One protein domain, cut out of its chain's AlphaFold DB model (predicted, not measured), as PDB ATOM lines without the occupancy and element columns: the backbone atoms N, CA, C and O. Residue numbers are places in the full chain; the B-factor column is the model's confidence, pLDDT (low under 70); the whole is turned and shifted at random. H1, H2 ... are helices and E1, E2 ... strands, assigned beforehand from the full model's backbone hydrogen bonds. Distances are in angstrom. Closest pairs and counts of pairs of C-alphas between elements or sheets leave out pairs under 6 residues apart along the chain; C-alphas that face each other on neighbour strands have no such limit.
ATOM      1  N   HIS A  18     -76.629  42.477 -57.146       91.81
ATOM      2  CA  HIS A  18     -76.719  41.628 -55.950       91.81
ATOM      3  C   HIS A  18     -75.620  40.550 -55.845       91.81
ATOM      4  O   HIS A  18     -75.381  40.020 -54.762       91.81
ATOM      5  N   LEU A  19     -74.917  40.246 -56.942       93.56
ATOM      6  CA  LEU A  19     -73.785  39.319 -56.978       93.56
ATOM      7  C   LEU A  19     -72.426  39.956 -56.621       93.56
ATOM      8  O   LEU A  19     -71.491  39.228 -56.289       93.56
ATOM      9  N   ILE A  20     -72.284  41.287 -56.652       90.94
ATOM     10  CA  ILE A  20     -70.991  41.963 -56.428       90.94
ATOM     11  C   ILE A  20     -70.551  41.865 -54.966       90.94
ATOM     12  O   ILE A  20     -69.403  41.515 -54.693       90.94
ATOM     13  N   LEU A  21     -71.456  42.131 -54.020       90.12
ATOM     14  CA  LEU A  21     -71.157  42.048 -52.587       90.12
ATOM     15  C   LEU A  21     -70.708  40.641 -52.141       90.12
ATOM     16  O   LEU A  21     -69.650  40.549 -51.511       90.12
ATOM     17  N   PRO A  22     -71.418  39.540 -52.472       95.31
ATOM     18  CA  PRO A  22     -70.956  38.203 -52.102       95.31
ATOM     19  C   PRO A  22     -69.650  37.817 -52.811       95.31
ATOM     20  O   PRO A  22     -68.795  37.191 -52.186       95.31
ATOM     21  N   ALA A  23     -69.440  38.229 -54.067       94.56
ATOM     22  CA  ALA A  23     -68.182  37.977 -54.771       94.56
ATOM     23  C   ALA A  23     -66.993  38.693 -54.108       94.56
ATOM     24  O   ALA A  23     -65.940  38.087 -53.903       94.56
ATOM     25  N   PHE A  24     -67.164  39.959 -53.711       94.69
ATOM     26  CA  PHE A  24     -66.134  40.708 -52.996       94.69
ATOM     27  C   PHE A  24     -65.846  40.099 -51.619       94.69
ATOM     28  O   PHE A  24     -64.684  39.923 -51.255       94.69
ATOM     29  N   ALA A  25     -66.886  39.704 -50.877       95.75
ATOM     30  CA  ALA A  25     -66.728  39.019 -49.598       95.75
ATOM     31  C   ALA A  25     -65.949  37.700 -49.748       95.75
ATOM     32  O   ALA A  25     -65.017  37.447 -48.984       95.75
ATOM     33  N   LEU A  26     -66.262  36.889 -50.763       97.00
ATOM     34  CA  LEU A  26     -65.528  35.657 -51.070       97.00
ATOM     35  C   LEU A  26     -64.062  35.952 -51.423       97.00
ATOM     36  O   LEU A  26     -63.153  35.273 -50.943       97.00
ATOM     37  N   PHE A  27     -63.802  36.995 -52.210       97.31
ATOM     38  CA  PHE A  27     -62.442  37.373 -52.590       97.31
ATOM     39  C   PHE A  27     -61.606  37.843 -51.387       97.31
ATOM     40  O   PHE A  27     -60.498  37.355 -51.172       97.31
ATOM     41  N   VAL A  28     -62.144  38.737 -50.554       97.50
ATOM     42  CA  VAL A  28     -61.438  39.235 -49.361       97.50
ATOM     43  C   VAL A  28     -61.215  38.114 -48.348       97.50
ATOM     44  O   VAL A  28     -60.114  37.990 -47.808       97.50
ATOM     45  N   THR A  29     -62.218  37.266 -48.111       97.19
ATOM     46  CA  THR A  29     -62.086  36.140 -47.172       97.19
ATOM     47  C   THR A  29     -61.064  35.116 -47.656       97.19
ATOM     48  O   THR A  29     -60.179  34.744 -46.888       97.19
ATOM     49  N   SER A  30     -61.107  34.716 -48.931       96.81
ATOM     50  CA  SER A  30     -60.125  33.785 -49.504       96.81
ATOM     51  C   SER A  30     -58.705  34.357 -49.497       96.81
ATOM     52  O   SER A  30     -57.774  33.661 -49.093       96.81
ATOM     53  N   SER A  31     -58.532  35.635 -49.850       97.88
ATOM     54  CA  SER A  31     -57.235  36.319 -49.790       97.88
ATOM     55  C   SER A  31     -56.689  36.389 -48.361       97.88
ATOM     56  O   SER A  31     -55.522  36.076 -48.125       97.88
ATOM     57  N   THR A  32     -57.546  36.710 -47.387       97.38
ATOM     58  CA  THR A  32     -57.172  36.772 -45.966       97.38
ATOM     59  C   THR A  32     -56.747  35.399 -45.444       97.38
ATOM     60  O   THR A  32     -55.697  35.278 -44.814       97.38
ATOM     61  N   LEU A  33     -57.508  34.344 -45.750       95.62
ATOM     62  CA  LEU A  33     -57.156  32.970 -45.373       95.62
ATOM     63  C   LEU A  33     -55.827  32.531 -45.993       95.62
ATOM     64  O   LEU A  33     -54.995  31.940 -45.305       95.62
ATOM     65  N   LEU A  34     -55.605  32.858 -47.266       96.44
ATOM     66  CA  LEU A  34     -54.364  32.546 -47.965       96.44
ATOM     67  C   LEU A  34     -53.164  33.274 -47.338       96.44
ATOM     68  O   LEU A  34     -52.114  32.666 -47.131       96.44
ATOM     69  N   TYR A  35     -53.331  34.550 -46.976       97.12
ATOM     70  CA  TYR A  35     -52.312  35.322 -46.266       97.12
ATOM     71  C   TYR A  35     -51.963  34.696 -44.909       97.12
ATOM     72  O   TYR A  35     -50.786  34.464 -44.631       97.12
ATOM     73  N   TYR A  36     -52.962  34.359 -44.087       95.50
ATOM     74  CA  TYR A  36     -52.727  33.697 -42.799       95.50
ATOM     75  C   TYR A  36     -52.044  32.338 -42.969       95.50
ATOM     76  O   TYR A  36     -51.105  32.021 -42.235       95.50
ATOM     77  N   TYR A  37     -52.456  31.551 -43.963       94.00
ATOM     78  CA  TYR A  37     -51.812  30.282 -44.280       94.00
ATOM     79  C   TYR A  37     -50.322  30.469 -44.610       94.00
ATOM     80  O   TYR A  37     -49.468  29.850 -43.976       94.00
ATOM     81  N   PHE A  38     -49.978  31.378 -45.527       95.94
ATOM     82  CA  PHE A  38     -48.575  31.634 -45.865       95.94
ATOM     83  C   PHE A  38     -47.778  32.237 -44.706       95.94
ATOM     84  O   PHE A  38     -46.623  31.865 -44.506       95.94
ATOM     85  N   SER A  39     -48.386  33.126 -43.918       95.62
ATOM     86  CA  SER A  39     -47.747  33.719 -42.743       95.62
ATOM     87  C   SER A  39     -47.402  32.654 -41.700       95.62
ATOM     88  O   SER A  39     -46.272  32.615 -41.216       95.62
ATOM     89  N   THR A  40     -48.345  31.767 -41.373       91.88
ATOM     90  CA  THR A  40     -48.118  30.679 -40.404       91.88
ATOM     91  C   THR A  40     -47.085  29.664 -40.903       91.88
ATOM     92  O   THR A  40     -46.250  29.190 -40.130       91.88
ATOM     93  N   GLU A  41     -47.069  29.375 -42.205       92.25
ATOM     94  CA  GLU A  41     -46.068  28.494 -42.809       92.25
ATOM     95  C   GLU A  41     -44.667  29.125 -42.797       92.25
ATOM     96  O   GLU A  41     -43.681  28.442 -42.511       92.25
ATOM     97  N   ALA A  42     -44.560  30.433 -43.043       95.44
ATOM     98  CA  ALA A  42     -43.294  31.154 -42.962       95.44
ATOM     99  C   ALA A  42     -42.728  31.146 -41.532       95.44
ATOM    100  O   ALA A  42     -41.547  30.843 -41.348       95.44
ATOM    101  N   THR A  43     -43.561  31.401 -40.515       93.56
ATOM    102  CA  THR A  43     -43.127  31.341 -39.110       93.56
ATOM    103  C   THR A  43     -42.717  29.928 -38.705       93.56
ATOM    104  O   THR A  43     -41.692  29.762 -38.047       93.56
ATOM    105  N   ARG A  44     -43.453  28.901 -39.156       90.94
ATOM    106  CA  ARG A  44     -43.118  27.490 -38.904       90.94
ATOM    107  C   ARG A  44     -41.770  27.112 -39.515       90.94
ATOM    108  O   ARG A  44     -40.927  26.529 -38.840       90.94
ATOM    109  N   ARG A  45     -41.523  27.496 -40.771       94.06
ATOM    110  CA  ARG A  45     -40.238  27.247 -41.448       94.06
ATOM    111  C   ARG A  45     -39.080  27.983 -40.785       94.06
ATOM    112  O   ARG A  45     -38.002  27.408 -40.659       94.06
ATOM    113  N   ALA A  46     -39.291  29.226 -40.355       95.38
ATOM    114  CA  ALA A  46     -38.276  29.987 -39.634       95.38
ATOM    115  C   ALA A  46     -37.928  29.329 -38.288       95.38
ATOM    116  O   ALA A  46     -36.747  29.168 -37.970       95.38
ATOM    117  N   PHE A  47     -38.942  28.888 -37.539       95.44
ATOM    118  CA  PHE A  47     -38.767  28.169 -36.280       95.44
ATOM    119  C   PHE A  47     -38.025  26.838 -36.471       95.44
ATOM    120  O   PHE A  47     -37.023  26.587 -35.806       95.44
ATOM    121  N   GLU A  48     -38.447  26.019 -37.436       94.88
ATOM    122  CA  GLU A  48     -37.814  24.733 -37.745       94.88
ATOM    123  C   GLU A  48     -36.372  24.910 -38.258       94.88
ATOM    124  O   GLU A  48     -35.474  24.145 -37.901       94.88
ATOM    125  N   ALA A  49     -36.092  25.963 -39.034       95.62
ATOM    126  CA  ALA A  49     -34.729  26.294 -39.443       95.62
ATOM    127  C   ALA A  49     -33.845  26.679 -38.244       95.62
ATOM    128  O   ALA A  49     -32.697  26.232 -38.158       95.62
ATOM    129  N   ALA A  50     -34.368  27.470 -37.300       96.81
ATOM    130  CA  ALA A  50     -33.667  27.789 -36.057       96.81
ATOM    131  C   ALA A  50     -33.410  26.523 -35.223       96.81
ATOM    132  O   ALA A  50     -32.293  26.301 -34.752       96.81
ATOM    133  N   ARG A  51     -34.411  25.644 -35.121       95.94
ATOM    134  CA  ARG A  51     -34.310  24.354 -34.433       95.94
ATOM    135  C   ARG A  51     -33.214  23.482 -35.020       95.94
ATOM    136  O   ARG A  51     -32.323  23.067 -34.283       95.94
ATOM    137  N   ARG A  52     -33.200  23.275 -36.338       96.12
ATOM    138  CA  ARG A  52     -32.167  22.476 -37.018       96.12
ATOM    139  C   ARG A  52     -30.761  23.019 -36.786       96.12
ATOM    140  O   ARG A  52     -29.848  22.239 -36.540       96.12
ATOM    141  N   ARG A  53     -30.578  24.344 -36.793       97.00
ATOM    142  CA  ARG A  53     -29.278  24.957 -36.467       97.00
ATOM    143  C   ARG A  53     -28.825  24.608 -35.051       97.00
ATOM    144  O   ARG A  53     -27.669  24.236 -34.869       97.00
ATOM    145  N   HIS A  54     -29.724  24.674 -34.069       96.56
ATOM    146  CA  HIS A  54     -29.411  24.270 -32.698       96.56
ATOM    147  C   HIS A  54     -29.110  22.772 -32.574       96.56
ATOM    148  O   HIS A  54     -28.204  22.404 -31.829       96.56
ATOM    149  N   LEU A  55     -29.808  21.911 -33.323       95.88
ATOM    150  CA  LEU A  55     -29.520  20.473 -33.351       95.88
ATOM    151  C   LEU A  55     -28.113  20.186 -33.894       95.88
ATOM    152  O   LEU A  55     -27.350  19.478 -33.243       95.88
ATOM    153  N   LEU A  56     -27.725  20.821 -35.004       96.56
ATOM    154  CA  LEU A  56     -26.378  20.687 -35.579       96.56
ATOM    155  C   LEU A  56     -25.280  21.216 -34.643       96.56
ATOM    156  O   LEU A  56     -24.164  20.701 -34.629       96.56
ATOM    157  N   GLN A  57     -25.569  22.256 -33.855       96.56
ATOM    158  CA  GLN A  57     -24.639  22.742 -32.833       96.56
ATOM    159  C   GLN A  57     -24.485  21.739 -31.685       96.56
ATOM    160  O   GLN A  57     -23.374  21.532 -31.201       96.56
ATOM    161  N   ARG A  58     -25.580  21.100 -31.264       95.25
ATOM    162  CA  ARG A  58     -25.583  20.125 -30.166       95.25
ATOM    163  C   ARG A  58     -24.967  18.790 -30.530       95.25
ATOM    164  O   ARG A  58     -24.399  18.138 -29.665       95.25
ATOM    165  N   GLU A  59     -25.032  18.401 -31.796       96.25
ATOM    166  CA  GLU A  59     -24.372  17.191 -32.280       96.25
ATOM    167  C   GLU A  59     -22.852  17.224 -32.057       96.25
ATOM    168  O   GLU A  59     -22.240  16.180 -31.856       96.25
ATOM    169  N   LYS A  60     -22.261  18.425 -31.999       97.12
ATOM    170  CA  LYS A  60     -20.834  18.637 -31.722       97.12
ATOM    171  C   LYS A  60     -20.470  18.573 -30.233       97.12
ATOM    172  O   LYS A  60     -19.290  18.656 -29.902       97.12
ATOM    173  N   LEU A  61     -21.447  18.485 -29.328       96.81
ATOM    174  CA  LEU A  61     -21.191  18.427 -27.888       96.81
ATOM    175  C   LEU A  61     -20.773  17.011 -27.480       96.81
ATOM    176  O   LEU A  61     -21.414  16.033 -27.853       96.81
ATOM    177  N   ALA A  62     -19.716  16.913 -26.671       96.94
ATOM    178  CA  ALA A  62     -19.187  15.630 -26.210       96.94
ATOM    179  C   ALA A  62     -20.097  14.931 -25.181       96.94
ATOM    180  O   ALA A  62     -20.122  13.706 -25.112       96.94
ATOM    181  N   SER A  63     -20.844  15.700 -24.380       96.81
ATOM    182  CA  SER A  63     -21.744  15.147 -23.364       96.81
ATOM    183  C   SER A  63     -23.106  14.791 -23.961       96.81
ATOM    184  O   SER A  63     -23.774  15.636 -24.565       96.81
ATOM    185  N   SER A  64     -23.544  13.550 -23.736       93.00
ATOM    186  CA  SER A  64     -24.877  13.071 -24.113       93.00
ATOM    187  C   SER A  64     -25.984  13.863 -23.411       93.00
ATOM    188  O   SER A  64     -26.984  14.201 -24.041       93.00
ATOM    189  N   GLU A  65     -25.789  14.256 -22.152       93.44
ATOM    190  CA  GLU A  65     -26.760  15.061 -21.399       93.44
ATOM    191  C   GLU A  65     -27.009  16.413 -22.072       93.44
ATOM    192  O   GLU A  65     -28.150  16.837 -22.239       93.44
ATOM    193  N   ALA A  66     -25.942  17.069 -22.535       92.12
ATOM    194  CA  ALA A  66     -26.047  18.349 -23.226       92.12
ATOM    195  C   ALA A  66     -26.656  18.203 -24.633       92.12
ATOM    196  O   ALA A  66     -27.375  19.095 -25.095       92.12
ATOM    197  N   LYS A  67     -26.412  17.063 -25.297       93.75
ATOM    198  CA  LYS A  67     -27.007  16.724 -26.595       93.75
ATOM    199  C   LYS A  67     -28.529  16.574 -26.495       93.75
ATOM    200  O   LYS A  67     -29.245  17.118 -27.336       93.75
ATOM    201  N   TYR A  68     -29.014  15.905 -25.444       91.31
ATOM    202  CA  TYR A  68     -30.435  15.585 -25.247       91.31
ATOM    203  C   TYR A  68     -31.176  16.506 -24.263       91.31
ATOM    204  O   TYR A  68     -32.356  16.290 -23.990       91.31
ATOM    205  N   ALA A  69     -30.530  17.559 -23.753       93.25
ATOM    206  CA  ALA A  69     -31.179  18.544 -22.893       93.25
ATOM    207  C   ALA A  69     -32.387  19.204 -23.584       93.25
ATOM    208  O   ALA A  69     -32.422  19.358 -24.807       93.25
ATOM    209  N   SER A  70     -33.366  19.688 -22.816       94.19
ATOM    210  CA  SER A  70     -34.498  20.454 -23.361       94.19
ATOM    211  C   SER A  70     -34.012  21.630 -24.221       94.19
ATOM    212  O   SER A  70     -33.092  22.352 -23.822       94.19
ATOM    213  N   LEU A  71     -34.596  21.837 -25.403       95.25
ATOM    214  CA  LEU A  71     -34.282  22.975 -26.269       95.25
ATOM    215  C   LEU A  71     -35.359  24.051 -26.109       95.25
ATOM    216  O   LEU A  71     -36.550  23.748 -26.077       95.25
ATOM    217  N   ARG A  72     -34.944  25.315 -26.002       95.88
ATOM    218  CA  ARG A  72     -35.848  26.468 -25.993       95.88
ATOM    219  C   ARG A  72     -35.474  27.424 -27.113       95.88
ATOM    220  O   ARG A  72     -34.330  27.861 -27.182       95.88
ATOM    221  N   ILE A  73     -36.438  27.753 -27.963       95.56
ATOM    222  CA  ILE A  73     -36.278  28.658 -29.103       95.56
ATOM    223  C   ILE A  73     -37.341  29.741 -28.953       95.56
ATOM    224  O   ILE A  73     -38.524  29.433 -28.850       95.56
ATOM    225  N   HIS A  74     -36.925  31.007 -28.869       94.38
ATOM    226  CA  HIS A  74     -37.832  32.147 -28.657       94.38
ATOM    227  C   HIS A  74     -38.801  31.971 -27.465       94.38
ATOM    228  O   HIS A  74     -39.964  32.352 -27.527       94.38
ATOM    229  N   GLY A  75     -38.328  31.361 -26.370       94.06
ATOM    230  CA  GLY A  75     -39.135  31.109 -25.168       94.06
ATOM    231  C   GLY A  75     -40.085  29.907 -25.260       94.06
ATOM    232  O   GLY A  75     -40.678  29.534 -24.250       94.06
ATOM    233  N   GLN A  76     -40.185  29.259 -26.422       93.62
ATOM    234  CA  GLN A  76     -40.981  28.051 -26.630       93.62
ATOM    235  C   GLN A  76     -40.109  26.801 -26.504       93.62
ATOM    236  O   GLN A  76     -38.931  26.815 -26.861       93.62
ATOM    237  N   PHE A  77     -40.674  25.720 -25.968       95.06
ATOM    238  CA  PHE A  77     -40.006  24.420 -25.939       95.06
ATOM    239  C   PHE A  77     -39.965  23.836 -27.353       95.06
ATOM    240  O   PHE A  77     -40.981  23.809 -28.041       95.06
ATOM    241  N   ALA A  78     -38.797  23.361 -27.774       94.69
ATOM    242  CA  ALA A  78     -38.604  22.664 -29.036       94.69
ATOM    243  C   ALA A  78     -38.128  21.239 -28.746       94.69
ATOM    244  O   ALA A  78     -37.227  21.027 -27.931       94.69
ATOM    245  N   ASN A  79     -38.717  20.256 -29.422       93.81
ATOM    246  CA  ASN A  79     -38.304  18.872 -29.257       93.81
ATOM    247  C   ASN A  79     -36.875  18.669 -29.824       93.81
ATOM    248  O   ASN A  79     -36.631  19.050 -30.977       93.81
ATOM    249  N   PRO A  80     -35.921  18.093 -29.063       92.62
ATOM    250  CA  PRO A  80     -34.551  17.878 -29.529       92.62
ATOM    251  C   PRO A  80     -34.377  16.725 -30.544       92.62
ATOM    252  O   PRO A  80     -33.289  16.577 -31.088       92.62
ATOM    253  N   PHE A  81     -35.398  15.909 -30.808       92.00
ATOM    254  CA  PHE A  81     -35.304  14.734 -31.688       92.00
ATOM    255  C   PHE A  81     -35.607  15.079 -33.147       92.00
ATOM    256  O   PHE A  81     -36.625  15.710 -33.425       92.00
ATOM    257  N   VAL A  82     -34.758  14.670 -34.097       91.50
ATOM    258  CA  VAL A  82     -34.920  15.027 -35.524       91.50
ATOM    259  C   VAL A  82     -36.162  14.381 -36.146       91.50
ATOM    260  O   VAL A  82     -36.723  14.894 -37.108       91.50
ATOM    261  N   GLU A  83     -36.606  13.277 -35.550       90.38
ATOM    262  CA  GLU A  83     -37.796  12.509 -35.896       90.38
ATOM    263  C   GLU A  83     -39.080  13.268 -35.547       90.38
ATOM    264  O   GLU A  83     -40.133  13.016 -36.134       90.38
ATOM    265  N   TRP A  84     -39.006  14.217 -34.607       89.00
ATOM    266  CA  TRP A  84     -40.156  15.029 -34.249       89.00
ATOM    267  C   TRP A  84     -40.475  16.029 -35.357       89.00
ATOM    268  O   TRP A  84     -39.711  16.967 -35.624       89.00
ATOM    269  N   ARG A  85     -41.645  15.834 -35.963       88.00
ATOM    270  CA  ARG A  85     -42.251  16.709 -36.961       88.00
ATOM    271  C   ARG A  85     -43.397  17.481 -36.320       88.00
ATOM    272  O   ARG A  85     -44.257  16.886 -35.682       88.00
ATOM    273  N   ASP A  86     -43.452  18.784 -36.577       86.62
ATOM    274  CA  ASP A  86     -44.637  19.570 -36.249       86.62
ATOM    275  C   ASP A  86     -45.805  19.119 -37.131       86.62
ATOM    276  O   ASP A  86     -45.803  19.317 -38.355       86.62
ATOM    277  N   THR A  87     -46.801  18.497 -36.504       88.75
ATOM    278  CA  THR A  87     -48.054  18.118 -37.150       88.75
ATOM    279  C   THR A  87     -48.811  19.391 -37.526       88.75
ATOM    280  O   THR A  87     -49.148  20.188 -36.647       88.75
ATOM    281  N   PRO A  88     -49.056  19.657 -38.820       87.69
ATOM    282  CA  PRO A  88     -49.847  20.810 -39.209       87.69
ATOM    283  C   PRO A  88     -51.276  20.654 -38.678       87.69
ATOM    284  O   PRO A  88     -51.831  19.558 -38.665       87.69
ATOM    285  N   TRP A  89     -51.901  21.764 -38.284       85.25
ATOM    286  CA  TRP A  89     -53.225  21.751 -37.646       85.25
ATOM    287  C   TRP A  89     -54.304  21.040 -38.482       85.25
ATOM    288  O   TRP A  89     -55.244  20.478 -37.927       85.25
ATOM    289  N   TRP A  90     -54.174  21.031 -39.813       86.56
ATOM    290  CA  TRP A  90     -55.115  20.339 -40.689       86.56
ATOM    291  C   TRP A  90     -55.004  18.811 -40.585       86.56
ATOM    292  O   TRP A  90     -56.024  18.148 -40.722       86.56
ATOM    293  N   GLU A  91     -53.823  18.240 -40.301       91.88
ATOM    294  CA  GLU A  91     -53.679  16.798 -40.031       91.88
ATOM    295  C   GLU A  91     -54.434  16.443 -38.749       91.88
ATOM    296  O   GLU A  91     -55.163  15.454 -38.718       91.88
ATOM    297  N   THR A  92     -54.359  17.300 -37.726       89.50
ATOM    298  CA  THR A  92     -55.158  17.169 -36.501       89.50
ATOM    299  C   THR A  92     -56.654  17.258 -36.803       89.50
ATOM    300  O   THR A  92     -57.426  16.427 -36.334       89.50
ATOM    301  N   VAL A  93     -57.083  18.219 -37.625       89.56
ATOM    302  CA  VAL A  93     -58.493  18.339 -38.029       89.56
ATOM    303  C   VAL A  93     -58.955  17.121 -38.828       89.56
ATOM    304  O   VAL A  93     -60.027  16.599 -38.541       89.56
ATOM    305  N   LEU A  94     -58.161  16.617 -39.776       89.88
ATOM    306  CA  LEU A  94     -58.479  15.396 -40.523       89.88
ATOM    307  C   LEU A  94     -58.532  14.169 -39.615       89.88
ATOM    308  O   LEU A  94     -59.436  13.351 -39.764       89.88
ATOM    309  N   PHE A  95     -57.616  14.061 -38.653       89.00
ATOM    310  CA  PHE A  95     -57.633  13.010 -37.642       89.00
ATOM    311  C   PHE A  95     -58.934  13.048 -36.829       89.00
ATOM    312  O   PHE A  95     -59.608  12.026 -36.693       89.00
ATOM    313  N   TRP A  96     -59.347  14.226 -36.352       87.69
ATOM    314  CA  TRP A  96     -60.605  14.391 -35.621       87.69
ATOM    315  C   TRP A  96     -61.836  14.156 -36.495       87.69
ATOM    316  O   TRP A  96     -62.771  13.497 -36.051       87.69
ATOM    317  N   LEU A  97     -61.844  14.624 -37.744       88.50
ATOM    318  CA  LEU A  97     -62.931  14.361 -38.690       88.50
ATOM    319  C   LEU A  97     -63.048  12.870 -39.022       88.50
ATOM    320  O   LEU A  97     -64.161  12.348 -39.090       88.50
ATOM    321  N   GLY A  98     -61.918  12.174 -39.177       85.62
ATOM    322  CA  GLY A  98     -61.869  10.720 -39.319       85.62
ATOM    323  C   GLY A  98     -62.440  10.020 -38.090       85.62
ATOM    324  O   GLY A  98     -63.279   9.134 -38.219       85.62
ATOM    325  N   ARG A  99     -62.090  10.502 -36.894       82.56
ATOM    326  CA  ARG A  99     -62.620   9.984 -35.629       82.56
ATOM    327  C   ARG A  99     -64.129  10.210 -35.482       82.56
ATOM    328  O   ARG A  99     -64.825   9.317 -35.005       82.56
ATOM    329  N   ILE A 100     -64.643  11.368 -35.907       80.25
ATOM    330  CA  ILE A 100     -66.084  11.694 -35.898       80.25
ATOM    331  C   ILE A 100     -66.854  10.809 -36.883       80.25
ATOM    332  O   ILE A 100     -67.984  10.419 -36.600       80.25
ATOM    333  N   ARG A 101     -66.241  10.437 -38.013       75.94
ATOM    334  CA  ARG A 101     -66.823   9.489 -38.978       75.94
ATOM    335  C   ARG A 101     -66.857   8.038 -38.489       75.94
ATOM    336  O   ARG A 101     -67.303   7.169 -39.231       75.94
ATOM    337  N   GLY A 102     -66.459   7.805 -37.243       65.44
ATOM    338  CA  GLY A 102     -66.298   6.488 -36.668       65.44
ATOM    339  C   GLY A 102     -64.942   5.938 -37.073       65.44
ATOM    340  O   GLY A 102     -64.718   5.575 -38.225       65.44
ATOM    341  N   ASN A 103     -64.044   5.805 -36.099       64.75
ATOM    342  CA  ASN A 103     -63.077   4.720 -36.192       64.75
ATOM    343  C   ASN A 103     -63.928   3.459 -36.345       64.75
ATOM    344  O   ASN A 103     -64.845   3.286 -35.548       64.75
ATOM    345  N   SER A 104     -63.673   2.607 -37.335       60.62
ATOM    346  CA  SER A 104     -64.465   1.401 -37.644       60.62
ATOM    347  C   SER A 104     -64.578   0.373 -36.498       60.62
ATOM    348  O   SER A 104     -64.988  -0.762 -36.711       60.62
ATOM    349  N   VAL A 105     -64.184   0.752 -35.284       65.81
ATOM    350  CA  VAL A 105     -64.349   0.034 -34.035       65.81
ATOM    351  C   VAL A 105     -65.692   0.451 -33.416       65.81
ATOM    352  O   VAL A 105     -65.845   1.610 -33.020       65.81
ATOM    353  N   PRO A 106     -66.678  -0.455 -33.320       60.56
ATOM    354  CA  PRO A 106     -67.956  -0.166 -32.677       60.56
ATOM    355  C   PRO A 106     -67.720   0.189 -31.201       60.56
ATOM    356  O   PRO A 106     -67.331  -0.652 -30.399       60.56
TER     357      PRO A 106
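Overview. This is residues 18 to 106 of the 351 residues of an uncharacterized protein of Jimgerdemannia flammicorona (UniProt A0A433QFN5). One long, straight helix, H1, makes the longest axis, with a small hairpin of two short strands, E1 and E2, beside its residues 47 to 58 and a one-turn helix, H2, at the corner where the chain folds back. From the hairpin the chain runs back to H3, which sticks out sideways as a second arm, residues 89 to 106; residues 18 to 40 also stand free. The printed part has 89 residues with three named helices and two named strands, which follow along the chain in the order H1, H2, E1, E2, H3; E1 and E2 make an antiparallel sheet of order E1 - E2, and the class is mostly helix. It is extended, with a radius of gyration of the C-alphas of 20.2 A, and flat, spanning 69 by 41 by 17 A.

Arrangement. E1, residues 71 to 73, and E2, residues 76 to 78, form an antiparallel hairpin at 132 degrees, with N 73 and O 76 2.9 A apart and N 78 and O 71 2.8 A apart, within hydrogen-bond range. The closest C-alphas of E1 and H1, residues 20 to 59, are those of Ile 73 and Arg 51, 7.1 A apart. H1 and H2, residues 64 to 68, only just touch, only at the corner by their link, with 3 pairs of C-alphas within 8 A; the closest are those of Arg 58 and Lys 67, 5.1 A. H3, residues 89 to 100, is apart from H1, H2 and E1. In H1, H2 and H3 every O i to N i+4 pair is within hydrogen-bond range.

Along the chain. H1 is 58.1 A long from C-alpha 20 at (-70.991, 41.963, -56.428) to C-alpha 59 at (-24.372, 17.191, -32.280). H2 measures 6.2 A, E1 6.7 A and E2 6.4 A. H3 is 16.4 A long and ends with C-alpha 100 at (-66.084, 11.694, -35.898).

Size, cuts and confidence. The C-alphas farthest apart, of His 18 and Ala 62, are 69.8 A apart. The printed part has no cut and no long link; the 10 residues between E2 and H3 make a short link. Mean pLDDT of the printed part is 91.4, with residues 102 to 106 under 70.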